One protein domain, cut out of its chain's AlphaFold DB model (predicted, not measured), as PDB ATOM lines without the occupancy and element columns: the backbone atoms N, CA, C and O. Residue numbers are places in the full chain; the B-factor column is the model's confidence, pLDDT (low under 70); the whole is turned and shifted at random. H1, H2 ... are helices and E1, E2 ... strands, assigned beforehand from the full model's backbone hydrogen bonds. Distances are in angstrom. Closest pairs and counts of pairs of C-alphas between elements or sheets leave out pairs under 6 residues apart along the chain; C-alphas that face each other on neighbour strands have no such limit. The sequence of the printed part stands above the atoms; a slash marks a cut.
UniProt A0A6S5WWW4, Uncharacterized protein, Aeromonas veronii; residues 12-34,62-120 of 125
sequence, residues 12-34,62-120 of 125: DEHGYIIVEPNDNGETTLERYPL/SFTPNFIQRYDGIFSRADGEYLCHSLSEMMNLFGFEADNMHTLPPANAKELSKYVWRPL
ATOM      1  N   ASP A  12      57.165  36.988 159.862       88.25
ATOM      2  CA  ASP A  12      57.271  36.702 158.428       88.25
ATOM      3  C   ASP A  12      58.648  36.214 157.934       88.25
ATOM      4  O   ASP A  12      58.839  36.025 156.730       88.25
ATOM      5  N   GLU A  13      59.579  35.888 158.837       94.88
ATOM      6  CA  GLU A  13      60.785  35.135 158.486       94.88
ATOM      7  C   GLU A  13      60.490  33.644 158.306       94.88
ATOM      8  O   GLU A  13      59.803  33.003 159.109       94.88
ATOM      9  N   HIS A  14      61.046  33.071 157.242       94.38
ATOM     10  CA  HIS A  14      60.787  31.686 156.864       94.38
ATOM     11  C   HIS A  14      62.067  30.977 156.438       94.38
ATOM     12  O   HIS A  14      62.891  31.545 155.729       94.38
ATOM     13  N   GLY A  15      62.210  29.713 156.822       95.38
ATOM     14  CA  GLY A  15      63.210  28.809 156.267       95.38
ATOM     15  C   GLY A  15      62.647  27.981 155.121       95.38
ATOM     16  O   GLY A  15      61.468  27.620 155.116       95.38
ATOM     17  N   TYR A  16      63.513  27.663 154.164       95.56
ATOM     18  CA  TYR A  16      63.189  26.865 152.992       95.56
ATOM     19  C   TYR A  16      64.073  25.624 152.927       95.56
ATOM     20  O   TYR A  16      65.298  25.715 153.065       95.56
ATOM     21  N   ILE A  17      63.446  24.471 152.702       95.06
ATOM     22  CA  ILE A  17      64.134  23.215 152.401       95.06
ATOM     23  C   ILE A  17      63.966  22.922 150.916       95.06
ATOM     24  O   ILE A  17      62.846  22.938 150.401       95.06
ATOM     25  N   ILE A  18      65.082  22.636 150.251       95.31
ATOM     26  CA  ILE A  18      65.090  22.047 148.913       95.31
ATOM     27  C   ILE A  18      64.943  20.545 149.099       95.31
ATOM     28  O   ILE A  18      65.825  19.899 149.668       95.31
ATOM     29  N   VAL A  19      63.807  20.003 148.667       94.56
ATOM     30  CA  VAL A  19      63.540  18.566 148.766       94.56
ATOM     31  C   VAL A  19      64.509  17.818 147.852       94.56
ATOM     32  O   VAL A  19      64.911  18.329 146.805       94.56
ATOM     33  N   GLU A  20      64.906  16.610 148.241       94.50
ATOM     34  CA  GLU A  20      65.779  15.781 147.413       94.50
ATOM     35  C   GLU A  20      65.214  15.645 145.984       94.50
ATOM     36  O   GLU A  20      64.017  15.368 145.832       94.50
ATOM     37  N   PRO A  21      66.027  15.890 144.937       94.69
ATOM     38  CA  PRO A  21      65.554  15.791 143.566       94.69
ATOM     39  C   PRO A  21      65.060  14.384 143.207       94.69
ATOM     40  O   PRO A  21      65.624  13.384 143.648       94.69
ATOM     41  N   ASN A  22      64.025  14.307 142.371       93.62
ATOM     42  CA  ASN A  22      63.512  13.048 141.829       93.62
ATOM     43  C   ASN A  22      64.427  12.480 140.717       93.62
ATOM     44  O   ASN A  22      65.446  13.074 140.365       93.62
ATOM     45  N   ASP A  23      64.029  11.360 140.100       94.44
ATOM     46  CA  ASP A  23      64.785  10.710 139.012       94.44
ATOM     47  C   ASP A  23      65.010  11.605 137.771       94.44
ATOM     48  O   ASP A  23      65.927  11.358 136.986       94.44
ATOM     49  N   ASN A  24      64.208  12.661 137.591       91.31
ATOM     50  CA  ASN A  24      64.373  13.654 136.523       91.31
ATOM     51  C   ASN A  24      65.299  14.818 136.930       91.31
ATOM     52  O   ASN A  24      65.519  15.738 136.139       91.31
ATOM     53  N   GLY A  25      65.819  14.814 138.161       92.38
ATOM     54  CA  GLY A  25      66.578  15.918 138.747       92.38
ATOM     55  C   GLY A  25      65.711  17.105 139.181       92.38
ATOM     56  O   GLY A  25      66.247  18.167 139.489       92.38
ATOM     57  N   GLU A  26      64.388  16.961 139.202       94.81
ATOM     58  CA  GLU A  26      63.463  18.021 139.603       94.81
ATOM     59  C   GLU A  26      63.274  18.032 141.121       94.81
ATOM     60  O   GLU A  26      63.209  16.983 141.758       94.81
ATOM     61  N   THR A  27      63.124  19.218 141.699       95.56
ATOM     62  CA  THR A  27      62.914  19.429 143.132       95.56
ATOM     63  C   THR A  27      61.668  20.275 143.401       95.56
ATOM     64  O   THR A  27      61.083  20.899 142.513       95.56
ATOM     65  N   THR A  28      61.249  20.294 144.662       95.12
ATOM     66  CA  THR A  28      60.199  21.160 145.196       95.12
ATOM     67  C   THR A  28      60.703  21.835 146.467       95.12
ATOM     68  O   THR A  28      61.750  21.473 147.009       95.12
ATOM     69  N   LEU A  29      59.970  22.843 146.936       94.88
ATOM     70  CA  LEU A  29      60.320  23.564 148.153       94.88
ATOM     71  C   LEU A  29      59.317  23.299 149.261       94.88
ATOM     72  O   LEU A  29      58.104  23.378 149.060       94.88
ATOM     73  N   GLU A  30      59.841  23.119 150.462       92.69
ATOM     74  CA  GLU A  30      59.062  23.221 151.685       92.69
ATOM     75  C   GLU A  30      59.401  24.526 152.400       92.69
ATOM     76  O   GLU A  30      60.560  24.944 152.435       92.69
ATOM     77  N   ARG A  31      58.383  25.181 152.970       92.69
ATOM     78  CA  ARG A  31      58.530  26.437 153.710       92.69
ATOM     79  C   ARG A  31      58.081  26.256 155.148       92.69
ATOM     80  O   ARG A  31      56.954  25.827 155.399       92.69
ATOM     81  N   TYR A  32      58.924  26.695 156.071       92.44
ATOM     82  CA  TYR A  32      58.693  26.614 157.504       92.44
ATOM     83  C   TYR A  32      58.862  27.985 158.158       92.44
ATOM     84  O   TYR A  32      59.712  28.762 157.721       92.44
ATOM     85  N   PRO A  33      58.067  28.318 159.187       92.50
ATOM     86  CA  PRO A  33      58.312  29.520 159.971       92.50
ATOM     87  C   PRO A  33      59.668  29.403 160.670       92.50
ATOM     88  O   PRO A  33      59.992  28.364 161.258       92.50
ATOM     89  N   LEU A  34      60.461  30.470 160.606       94.62
ATOM     90  CA  LEU A  34      61.718  30.538 161.333       94.62
ATOM     91  C   LEU A  34      61.419  30.779 162.819       94.62
ATOM     92  O   LEU A  34      60.589  31.619 163.157       94.62
ATOM     93  N   SER A  62      64.340  20.471 165.767       82.81
ATOM     94  CA  SER A  62      65.004  21.677 165.265       82.81
ATOM     95  C   SER A  62      65.946  21.338 164.114       82.81
ATOM     96  O   SER A  62      66.775  20.440 164.259       82.81
ATOM     97  N   PHE A  63      65.892  22.102 163.027       89.69
ATOM     98  CA  PHE A  63      66.789  21.933 161.883       89.69
ATOM     99  C   PHE A  63      67.216  23.280 161.292       89.69
ATOM    100  O   PHE A  63      66.580  24.312 161.532       89.69
ATOM    101  N   THR A  64      68.287  23.256 160.497       93.12
ATOM    102  CA  THR A  64      68.769  24.410 159.727       93.12
ATOM    103  C   THR A  64      68.289  24.282 158.275       93.12
ATOM    104  O   THR A  64      68.568  23.257 157.653       93.12
ATOM    105  N   PRO A  65      67.547  25.267 157.731       95.62
ATOM    106  CA  PRO A  65      67.077  25.244 156.343       95.62
ATOM    107  C   PRO A  65      68.235  25.423 155.343       95.62
ATOM    108  O   PRO A  65      69.340  25.789 155.735       95.62
ATOM    109  N   ASN A  66      67.994  25.223 154.043       96.12
ATOM    110  CA  ASN A  66      68.988  25.519 152.999       96.12
ATOM    111  C   ASN A  66      69.207  27.034 152.844       96.12
ATOM    112  O   ASN A  66      70.334  27.513 152.700       96.12
ATOM    113  N   PHE A  67      68.115  27.794 152.885       96.94
ATOM    114  CA  PHE A  67      68.103  29.250 152.809       96.94
ATOM    115  C   PHE A  67      66.894  29.807 153.566       96.94
ATOM    116  O   PHE A  67      65.996  29.064 153.970       96.94
ATOM    117  N   ILE A  68      66.879  31.116 153.782       96.69
ATOM    118  CA  ILE A  68      65.809  31.817 154.489       96.69
ATOM    119  C   ILE A  68      65.262  32.972 153.655       96.69
ATOM    120  O   ILE A  68      65.970  33.535 152.824       96.69
ATOM    121  N   GLN A  69      64.013  33.341 153.920       95.56
ATOM    122  CA  GLN A  69      63.444  34.644 153.611       95.56
ATOM    123  C   GLN A  69      63.479  35.485 154.886       95.56
ATOM    124  O   GLN A  69      62.931  35.085 155.916       95.56
ATOM    125  N   ARG A  70      64.126  36.643 154.805       93.94
ATOM    126  CA  ARG A  70      64.201  37.639 155.875       93.94
ATOM    127  C   ARG A  70      62.911  38.458 155.934       93.94
ATOM    128  O   ARG A  70      62.134  38.489 154.981       93.94
ATOM    129  N   TYR A  71      62.723  39.181 157.033       92.31
ATOM    130  CA  TYR A  71      61.538  40.021 157.261       92.31
ATOM    131  C   TYR A  71      61.350  41.127 156.205       92.31
ATOM    132  O   TYR A  71      60.243  41.612 155.998       92.31
ATOM    133  N   ASP A  72      62.430  41.540 155.536       92.31
ATOM    134  CA  ASP A  72      62.420  42.525 154.449       92.31
ATOM    135  C   ASP A  72      62.119  41.902 153.072       92.31
ATOM    136  O   ASP A  72      62.107  42.599 152.058       92.31
ATOM    137  N   GLY A  73      61.862  40.593 153.026       91.44
ATOM    138  CA  GLY A  73      61.564  39.841 151.812       91.44
ATOM    139  C   GLY A  73      62.792  39.398 151.015       91.44
ATOM    140  O   GLY A  73      62.619  38.722 150.002       91.44
ATOM    141  N   ILE A  74      64.010  39.730 151.455       95.31
ATOM    142  CA  ILE A  74      65.254  39.276 150.818       95.31
ATOM    143  C   ILE A  74      65.533  37.824 151.205       95.31
ATOM    144  O   ILE A  74      65.343  37.417 152.353       95.31
ATOM    145  N   PHE A  75      66.038  37.048 150.251       96.00
ATOM    146  CA  PHE A  75      66.476  35.678 150.474       96.00
ATOM    147  C   PHE A  75      67.981  35.636 150.741       96.00
ATOM    148  O   PHE A  75      68.750  36.313 150.059       96.00
ATOM    149  N   SER A  76      68.413  34.820 151.699       96.31
ATOM    150  CA  SER A  76      69.833  34.548 151.952       96.31
ATOM    151  C   SER A  76      70.066  33.070 152.204       96.31
ATOM    152  O   SER A  76      69.192  32.403 152.765       96.31
ATOM    153  N   ARG A  77      71.243  32.539 151.859       95.31
ATOM    154  CA  ARG A  77      71.588  31.178 152.287       95.31
ATOM    155  C   ARG A  77      71.667  31.099 153.810       95.31
ATOM    156  O   ARG A  77      71.819  32.108 154.501       95.31
ATOM    157  N   ALA A  78      71.540  29.888 154.343       92.69
ATOM    158  CA  ALA A  78      71.528  29.678 155.787       92.69
ATOM    159  C   ALA A  78      72.869  29.978 156.478       92.69
ATOM    160  O   ALA A  78      72.887  30.269 157.668       92.69
ATOM    161  N   ASP A  79      73.973  29.942 155.737       89.31
ATOM    162  CA  ASP A  79      75.299  30.379 156.189       89.31
ATOM    163  C   ASP A  79      75.480  31.911 156.148       89.31
ATOM    164  O   ASP A  79      76.489  32.423 156.628       89.31
ATOM    165  N   GLY A  80      74.494  32.648 155.623       85.94
ATOM    166  CA  GLY A  80      74.526  34.099 155.464       85.94
ATOM    167  C   GLY A  80      75.186  34.573 154.169       85.94
ATOM    168  O   GLY A  80      75.218  35.781 153.924       85.94
ATOM    169  N   GLU A  81      75.687  33.666 153.327       88.12
ATOM    170  CA  GLU A  81      76.250  34.032 152.029       88.12
ATOM    171  C   GLU A  81      75.152  34.263 150.982       88.12
ATOM    172  O   GLU A  81      74.110  33.610 150.994       88.12
ATOM    173  N   TYR A  82      75.437  35.156 150.028       90.44
ATOM    174  CA  TYR A  82      74.584  35.519 148.889       90.44
ATOM    175  C   TYR A  82      73.195  36.065 149.262       90.44
ATOM    176  O   TYR A  82      72.389  35.430 149.936       90.44
ATOM    177  N   LEU A  83      72.890  37.264 148.765       95.06
ATOM    178  CA  LEU A  83      71.581  37.892 148.921       95.06
ATOM    179  C   LEU A  83      70.859  37.895 147.576       95.06
ATOM    180  O   LEU A  83      71.410  38.365 146.583       95.06
ATOM    181  N   CYS A  84      69.627  37.396 147.564       95.62
ATOM    182  CA  CYS A  84      68.768  37.347 146.387       95.62
ATOM    183  C   CYS A  84      67.476  38.122 146.639       95.62
ATOM    184  O   CYS A  84      66.898  38.069 147.726       95.62
ATOM    185  N   HIS A  85      66.986  38.813 145.616       94.06
ATOM    186  CA  HIS A  85      65.763  39.612 145.686       94.06
ATOM    187  C   HIS A  85      64.519  38.828 145.262       94.06
ATOM    188  O   HIS A  85      63.398  39.321 145.391       94.06
ATOM    189  N   SER A  86      64.694  37.596 144.779       92.06
ATOM    190  CA  SER A  86      63.594  36.692 144.459       92.06
ATOM    191  C   SER A  86      63.921  35.237 144.790       92.06
ATOM    192  O   SER A  86      65.081  34.823 144.822       92.06
ATOM    193  N   LEU A  87      62.869  34.437 144.985       92.62
ATOM    194  CA  LEU A  87      62.999  32.995 145.181       92.62
ATOM    195  C   LEU A  87      63.649  32.317 143.965       92.62
ATOM    196  O   LEU A  87      64.439  31.396 144.128       92.62
ATOM    197  N   SER A  88      63.358  32.799 142.755       92.00
ATOM    198  CA  SER A  88      63.944  32.271 141.520       92.00
ATOM    199  C   SER A  88      65.451  32.511 141.435       92.00
ATOM    200  O   SER A  88      66.177  31.610 141.031       92.00
ATOM    201  N   GLU A  89      65.931  33.692 141.838       93.44
ATOM    202  CA  GLU A  89      67.371  33.971 141.939       93.44
ATOM    203  C   GLU A  89      68.046  33.045 142.951       93.44
ATOM    204  O   GLU A  89      69.090  32.471 142.654       93.44
ATOM    205  N   MET A  90      67.425  32.846 144.116       95.44
ATOM    206  CA  MET A  90      67.960  31.942 145.132       95.44
ATOM    207  C   MET A  90      68.025  30.498 144.621       95.44
ATOM    208  O   MET A  90      69.059  29.851 144.742       95.44
ATOM    209  N   MET A  91      66.962  29.996 143.989       94.75
ATOM    210  CA  MET A  91      66.958  28.645 143.414       94.75
ATOM    211  C   MET A  91      67.988  28.481 142.293       94.75
ATOM    212  O   MET A  91      68.595  27.415 142.184       94.75
ATOM    213  N   ASN A  92      68.259  29.541 141.526       93.88
ATOM    214  CA  ASN A  92      69.312  29.540 140.513       93.88
ATOM    215  C   ASN A  92      70.701  29.297 141.129       93.88
ATOM    216  O   ASN A  92      71.454  28.485 140.595       93.88
ATOM    217  N   LEU A  93      70.999  29.893 142.295       94.19
ATOM    218  CA  LEU A  93      72.245  29.626 143.038       94.19
ATOM    219  C   LEU A  93      72.390  28.155 143.448       94.19
ATOM    220  O   LEU A  93      73.507  27.656 143.558       94.19
ATOM    221  N   PHE A  94      71.271  27.462 143.664       94.06
ATOM    222  CA  PHE A  94      71.243  26.030 143.961       94.06
ATOM    223  C   PHE A  94      71.190  25.144 142.707       94.06
ATOM    224  O   PHE A  94      71.085  23.927 142.833       94.06
ATOM    225  N   GLY A  95      71.294  25.717 141.504       94.38
ATOM    226  CA  GLY A  95      71.309  24.958 140.255       94.38
ATOM    227  C   GLY A  95      69.925  24.601 139.717       94.38
ATOM    228  O   GLY A  95      69.812  23.696 138.885       94.38
ATOM    229  N   PHE A  96      68.885  25.327 140.133       94.44
ATOM    230  CA  PHE A  96      67.513  25.086 139.706       94.44
ATOM    231  C   PHE A  96      66.853  26.316 139.076       94.44
ATOM    232  O   PHE A  96      67.110  27.462 139.435       94.44
ATOM    233  N   GLU A  97      65.931  26.075 138.152       92.88
ATOM    234  CA  GLU A  97      65.046  27.088 137.580       92.88
ATOM    235  C   GLU A  97      63.590  26.634 137.650       92.88
ATOM    236  O   GLU A  97      63.290  25.443 137.740       92.88
ATOM    237  N   ALA A  98      62.665  27.590 137.597       89.50
ATOM    238  CA  ALA A  98      61.247  27.285 137.479       89.50
ATOM    239  C   ALA A  98      60.987  26.442 136.224       89.50
ATOM    240  O   ALA A  98      61.450  26.794 135.131       89.50
ATOM    241  N   ASP A  99      60.202  25.370 136.351       87.19
ATOM    242  CA  ASP A  99      59.854  24.557 135.184       87.19
ATOM    243  C   ASP A  99      59.132  25.396 134.106       87.19
ATOM    244  O   ASP A  99      59.490  25.379 132.920       87.19
ATOM    245  N   ASN A 100      58.209  26.260 134.541       82.94
ATOM    246  CA  ASN A 100      57.586  27.272 133.698       82.94
ATOM    247  C   ASN A 100      58.064  28.684 134.076       82.94
ATOM    248  O   ASN A 100      57.655  29.237 135.094       82.94
ATOM    249  N   MET A 101      58.869  29.298 133.201       72.19
ATOM    250  CA  MET A 101      59.436  30.646 133.380       72.19
ATOM    251  C   MET A 101      58.387  31.769 133.444       72.19
ATOM    252  O   MET A 101      58.705  32.877 133.870       72.19
ATOM    253  N   HIS A 102      57.146  31.509 133.026       78.69
ATOM    254  CA  HIS A 102      56.048  32.477 133.080       78.69
ATOM    255  C   HIS A 102      55.175  32.335 134.329       78.69
ATOM    256  O   HIS A 102      54.300  33.168 134.560       78.69
ATOM    257  N   THR A 103      55.402  31.300 135.139       80.19
ATOM    258  CA  THR A 103      54.633  31.062 136.360       80.19
ATOM    259  C   THR A 103      55.465  31.491 137.553       80.19
ATOM    260  O   THR A 103      56.523  30.926 137.801       80.19
ATOM    261  N   LEU A 104      54.989  32.467 138.322       81.38
ATOM    262  CA  LEU A 104      55.633  32.834 139.582       81.38
ATOM    263  C   LEU A 104      55.397  31.748 140.645       81.38
ATOM    264  O   LEU A 104      54.334  31.119 140.637       81.38
ATOM    265  N   PRO A 105      56.340  31.545 141.581       83.62
ATOM    266  CA  PRO A 105      56.107  30.679 142.726       83.62
ATOM    267  C   PRO A 105      54.881  31.140 143.533       83.62
ATOM    268  O   PRO A 105      54.683  32.347 143.719       83.62
ATOM    269  N   PRO A 106      54.054  30.211 144.035       83.56
ATOM    270  CA  PRO A 106      52.889  30.559 144.835       83.56
ATOM    271  C   PRO A 106      53.296  31.198 146.170       83.56
ATOM    272  O   PRO A 106      54.236  30.764 146.835       83.56
ATOM    273  N   ALA A 107      52.531  32.197 146.613       79.81
ATOM    274  CA  ALA A 107      52.721  32.811 147.931       79.81
ATOM    275  C   ALA A 107      52.312  31.871 149.086       79.81
ATOM    276  O   ALA A 107      52.797  31.997 150.216       79.81
ATOM    277  N   ASN A 108      51.415  30.920 148.810       82.00
ATOM    278  CA  ASN A 108      50.949  29.930 149.772       82.00
ATOM    279  C   ASN A 108      51.999  28.823 149.970       82.00
ATOM    280  O   ASN A 108      52.300  28.075 149.042       82.00
ATOM    281  N   ALA A 109      52.493  28.657 151.203       79.12
ATOM    282  CA  ALA A 109      53.471  27.620 151.552       79.12
ATOM    283  C   ALA A 109      53.043  26.211 151.130       79.12
ATOM    284  O   ALA A 109      53.857  25.430 150.654       79.12
ATOM    285  N   LYS A 110      51.754  25.886 151.288       82.75
ATOM    286  CA  LYS A 110      51.222  24.547 150.989       82.75
ATOM    287  C   LYS A 110      51.216  24.223 149.495       82.75
ATOM    288  O   LYS A 110      50.994  23.076 149.119       82.75
ATOM    289  N   GLU A 111      51.384  25.236 148.655       86.19
ATOM    290  CA  GLU A 111      51.443  25.099 147.203       86.19
ATOM    291  C   GLU A 111      52.885  25.104 146.691       86.19
ATOM    292  O   GLU A 111      53.118  24.619 145.587       86.19
ATOM    293  N   LEU A 112      53.862  25.567 147.486       87.19
ATOM    294  CA  LEU A 112      55.280  25.527 147.110       87.19
ATOM    295  C   LEU A 112      55.786  24.097 146.900       87.19
ATOM    296  O   LEU A 112      56.561  23.865 145.977       87.19
ATOM    297  N   SER A 113      55.274  23.127 147.660       86.56
ATOM    298  CA  SER A 113      55.605  21.706 147.472       86.56
ATOM    299  C   SER A 113      55.037  21.112 146.178       86.56
ATOM    300  O   SER A 113      55.397  20.007 145.790       86.56
ATOM    301  N   LYS A 114      54.139  21.833 145.497       87.75
ATOM    302  CA  LYS A 114      53.590  21.458 144.186       87.75
ATOM    303  C   LYS A 114      54.244  22.231 143.044       87.75
ATOM    304  O   LYS A 114      53.991  21.920 141.883       87.75
ATOM    305  N   TYR A 115      55.023  23.262 143.361       91.25
ATOM    306  CA  TYR A 115      55.714  24.073 142.377       91.25
ATOM    307  C   TYR A 115      57.067  23.429 142.064       91.25
ATOM    308  O   TYR A 115      57.947  23.357 142.922       91.25
ATOM    309  N   VAL A 116      57.197  22.928 140.836       93.56
ATOM    310  CA  VAL A 116      58.353  22.147 140.391       93.56
ATOM    311  C   VAL A 116      59.472  23.065 139.907       93.56
ATOM    312  O   VAL A 116      59.267  23.960 139.080       93.56
ATOM    313  N   TRP A 117      60.672  22.793 140.405       94.44
ATOM    314  CA  TRP A 117      61.922  23.385 139.960       94.44
ATOM    315  C   TRP A 117      62.734  22.315 139.247       94.44
ATOM    316  O   TRP A 117      62.904  21.216 139.767       94.44
ATOM    317  N   ARG A 118      63.254  22.622 138.067       94.06
ATOM    318  CA  ARG A 118      64.072  21.691 137.285       94.06
ATOM    319  C   ARG A 118      65.541  22.115 137.293       94.06
ATOM    320  O   ARG A 118      65.820  23.277 137.598       94.06
ATOM    321  N   PRO A 119      66.478  21.237 136.908       94.06
ATOM    322  CA  PRO A 119      67.875  21.616 136.727       94.06
ATOM    323  C   PRO A 119      68.038  22.758 135.716       94.06
ATOM    324  O   PRO A 119      67.280  22.853 134.744       94.06
ATOM    325  N   LEU A 120      69.052  23.607 135.911       89.81
ATOM    326  CA  LEU A 120      69.395  24.655 134.945       89.81
ATOM    327  C   LEU A 120      69.636  24.059 133.554       89.81
ATOM    328  O   LEU A 120      70.488  23.191 133.372       89.81
TER     329      LEU A 120
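Overview. This is residues 12 to 34 and 62 to 120 of the 125 residues of an uncharacterized protein of Aeromonas veronii (UniProt A0A6S5WWW4). A twisted sheet of four short strands, E2 E1 E3 E4, has H1 packed over one face, between this sheet and a small two-stranded sheet, E5 E6, while the short H2 packs on the same face at the edge strand E2, beside the strands and only just over none of them. The printed part has 82 residues with two named helices and six named strands, in the order E1 E2 E3 E4 H1 E5 H2 E6; both sheets are antiparallel. The class is mixed, helices and strands, with under half of the residues in named elements. The whole is compact, with a radius of gyration of the C-alphas of 11.8 A and spans of 31 by 27 by 24 A.

Along the chain. E1, residues 14 to 18, begins at C-alpha 14 (60.787, 31.686, 156.864) and is 13.2 A long. E2, residues 29 to 34, is 15.0 A long. E3 is residues 67 to 69, E4 75 to 77. H1, residues 87 to 93, is 10.1 A long. E5 is residues 96 to 98, H2 109 to 112. E6, residues 117 to 119, ends at C-alpha 119 (67.875, 21.616, 136.727).

Arrangement. E1 and E2 form a hairpin, with N 15 and O 32 2.8 A apart. E1 and E3 have N 16 and O 67 at 2.9 A. E3 and E4 form a hairpin, with N 68 and O 76 at 2.8 A. H1 is on this sheet at a height of 8.8 A, over E3 and along the strands. H2 is on the same face; its closest C-alpha pair with E2 is Leu 112 and Leu 29, 5.5 A. The closest C-alphas of H1 and E5 are Met 91 and Glu 97, 6.3 A. E5 and E6 have N 118 and O 97 at 2.8 A. In H1 every O i to N i+4 pair is within hydrogen-bond range; H2 is too short for one.

Size, cuts and confidence. The C-alphas farthest apart, Asp 23 and Asp 72, are 35.4 A apart. Residues 35 to 61 are not printed; C-alphas 34 and 62 are 10.2 A apart across this cut. Of the links printed whole, none is long. No printed residue is under 70 in pLDDT.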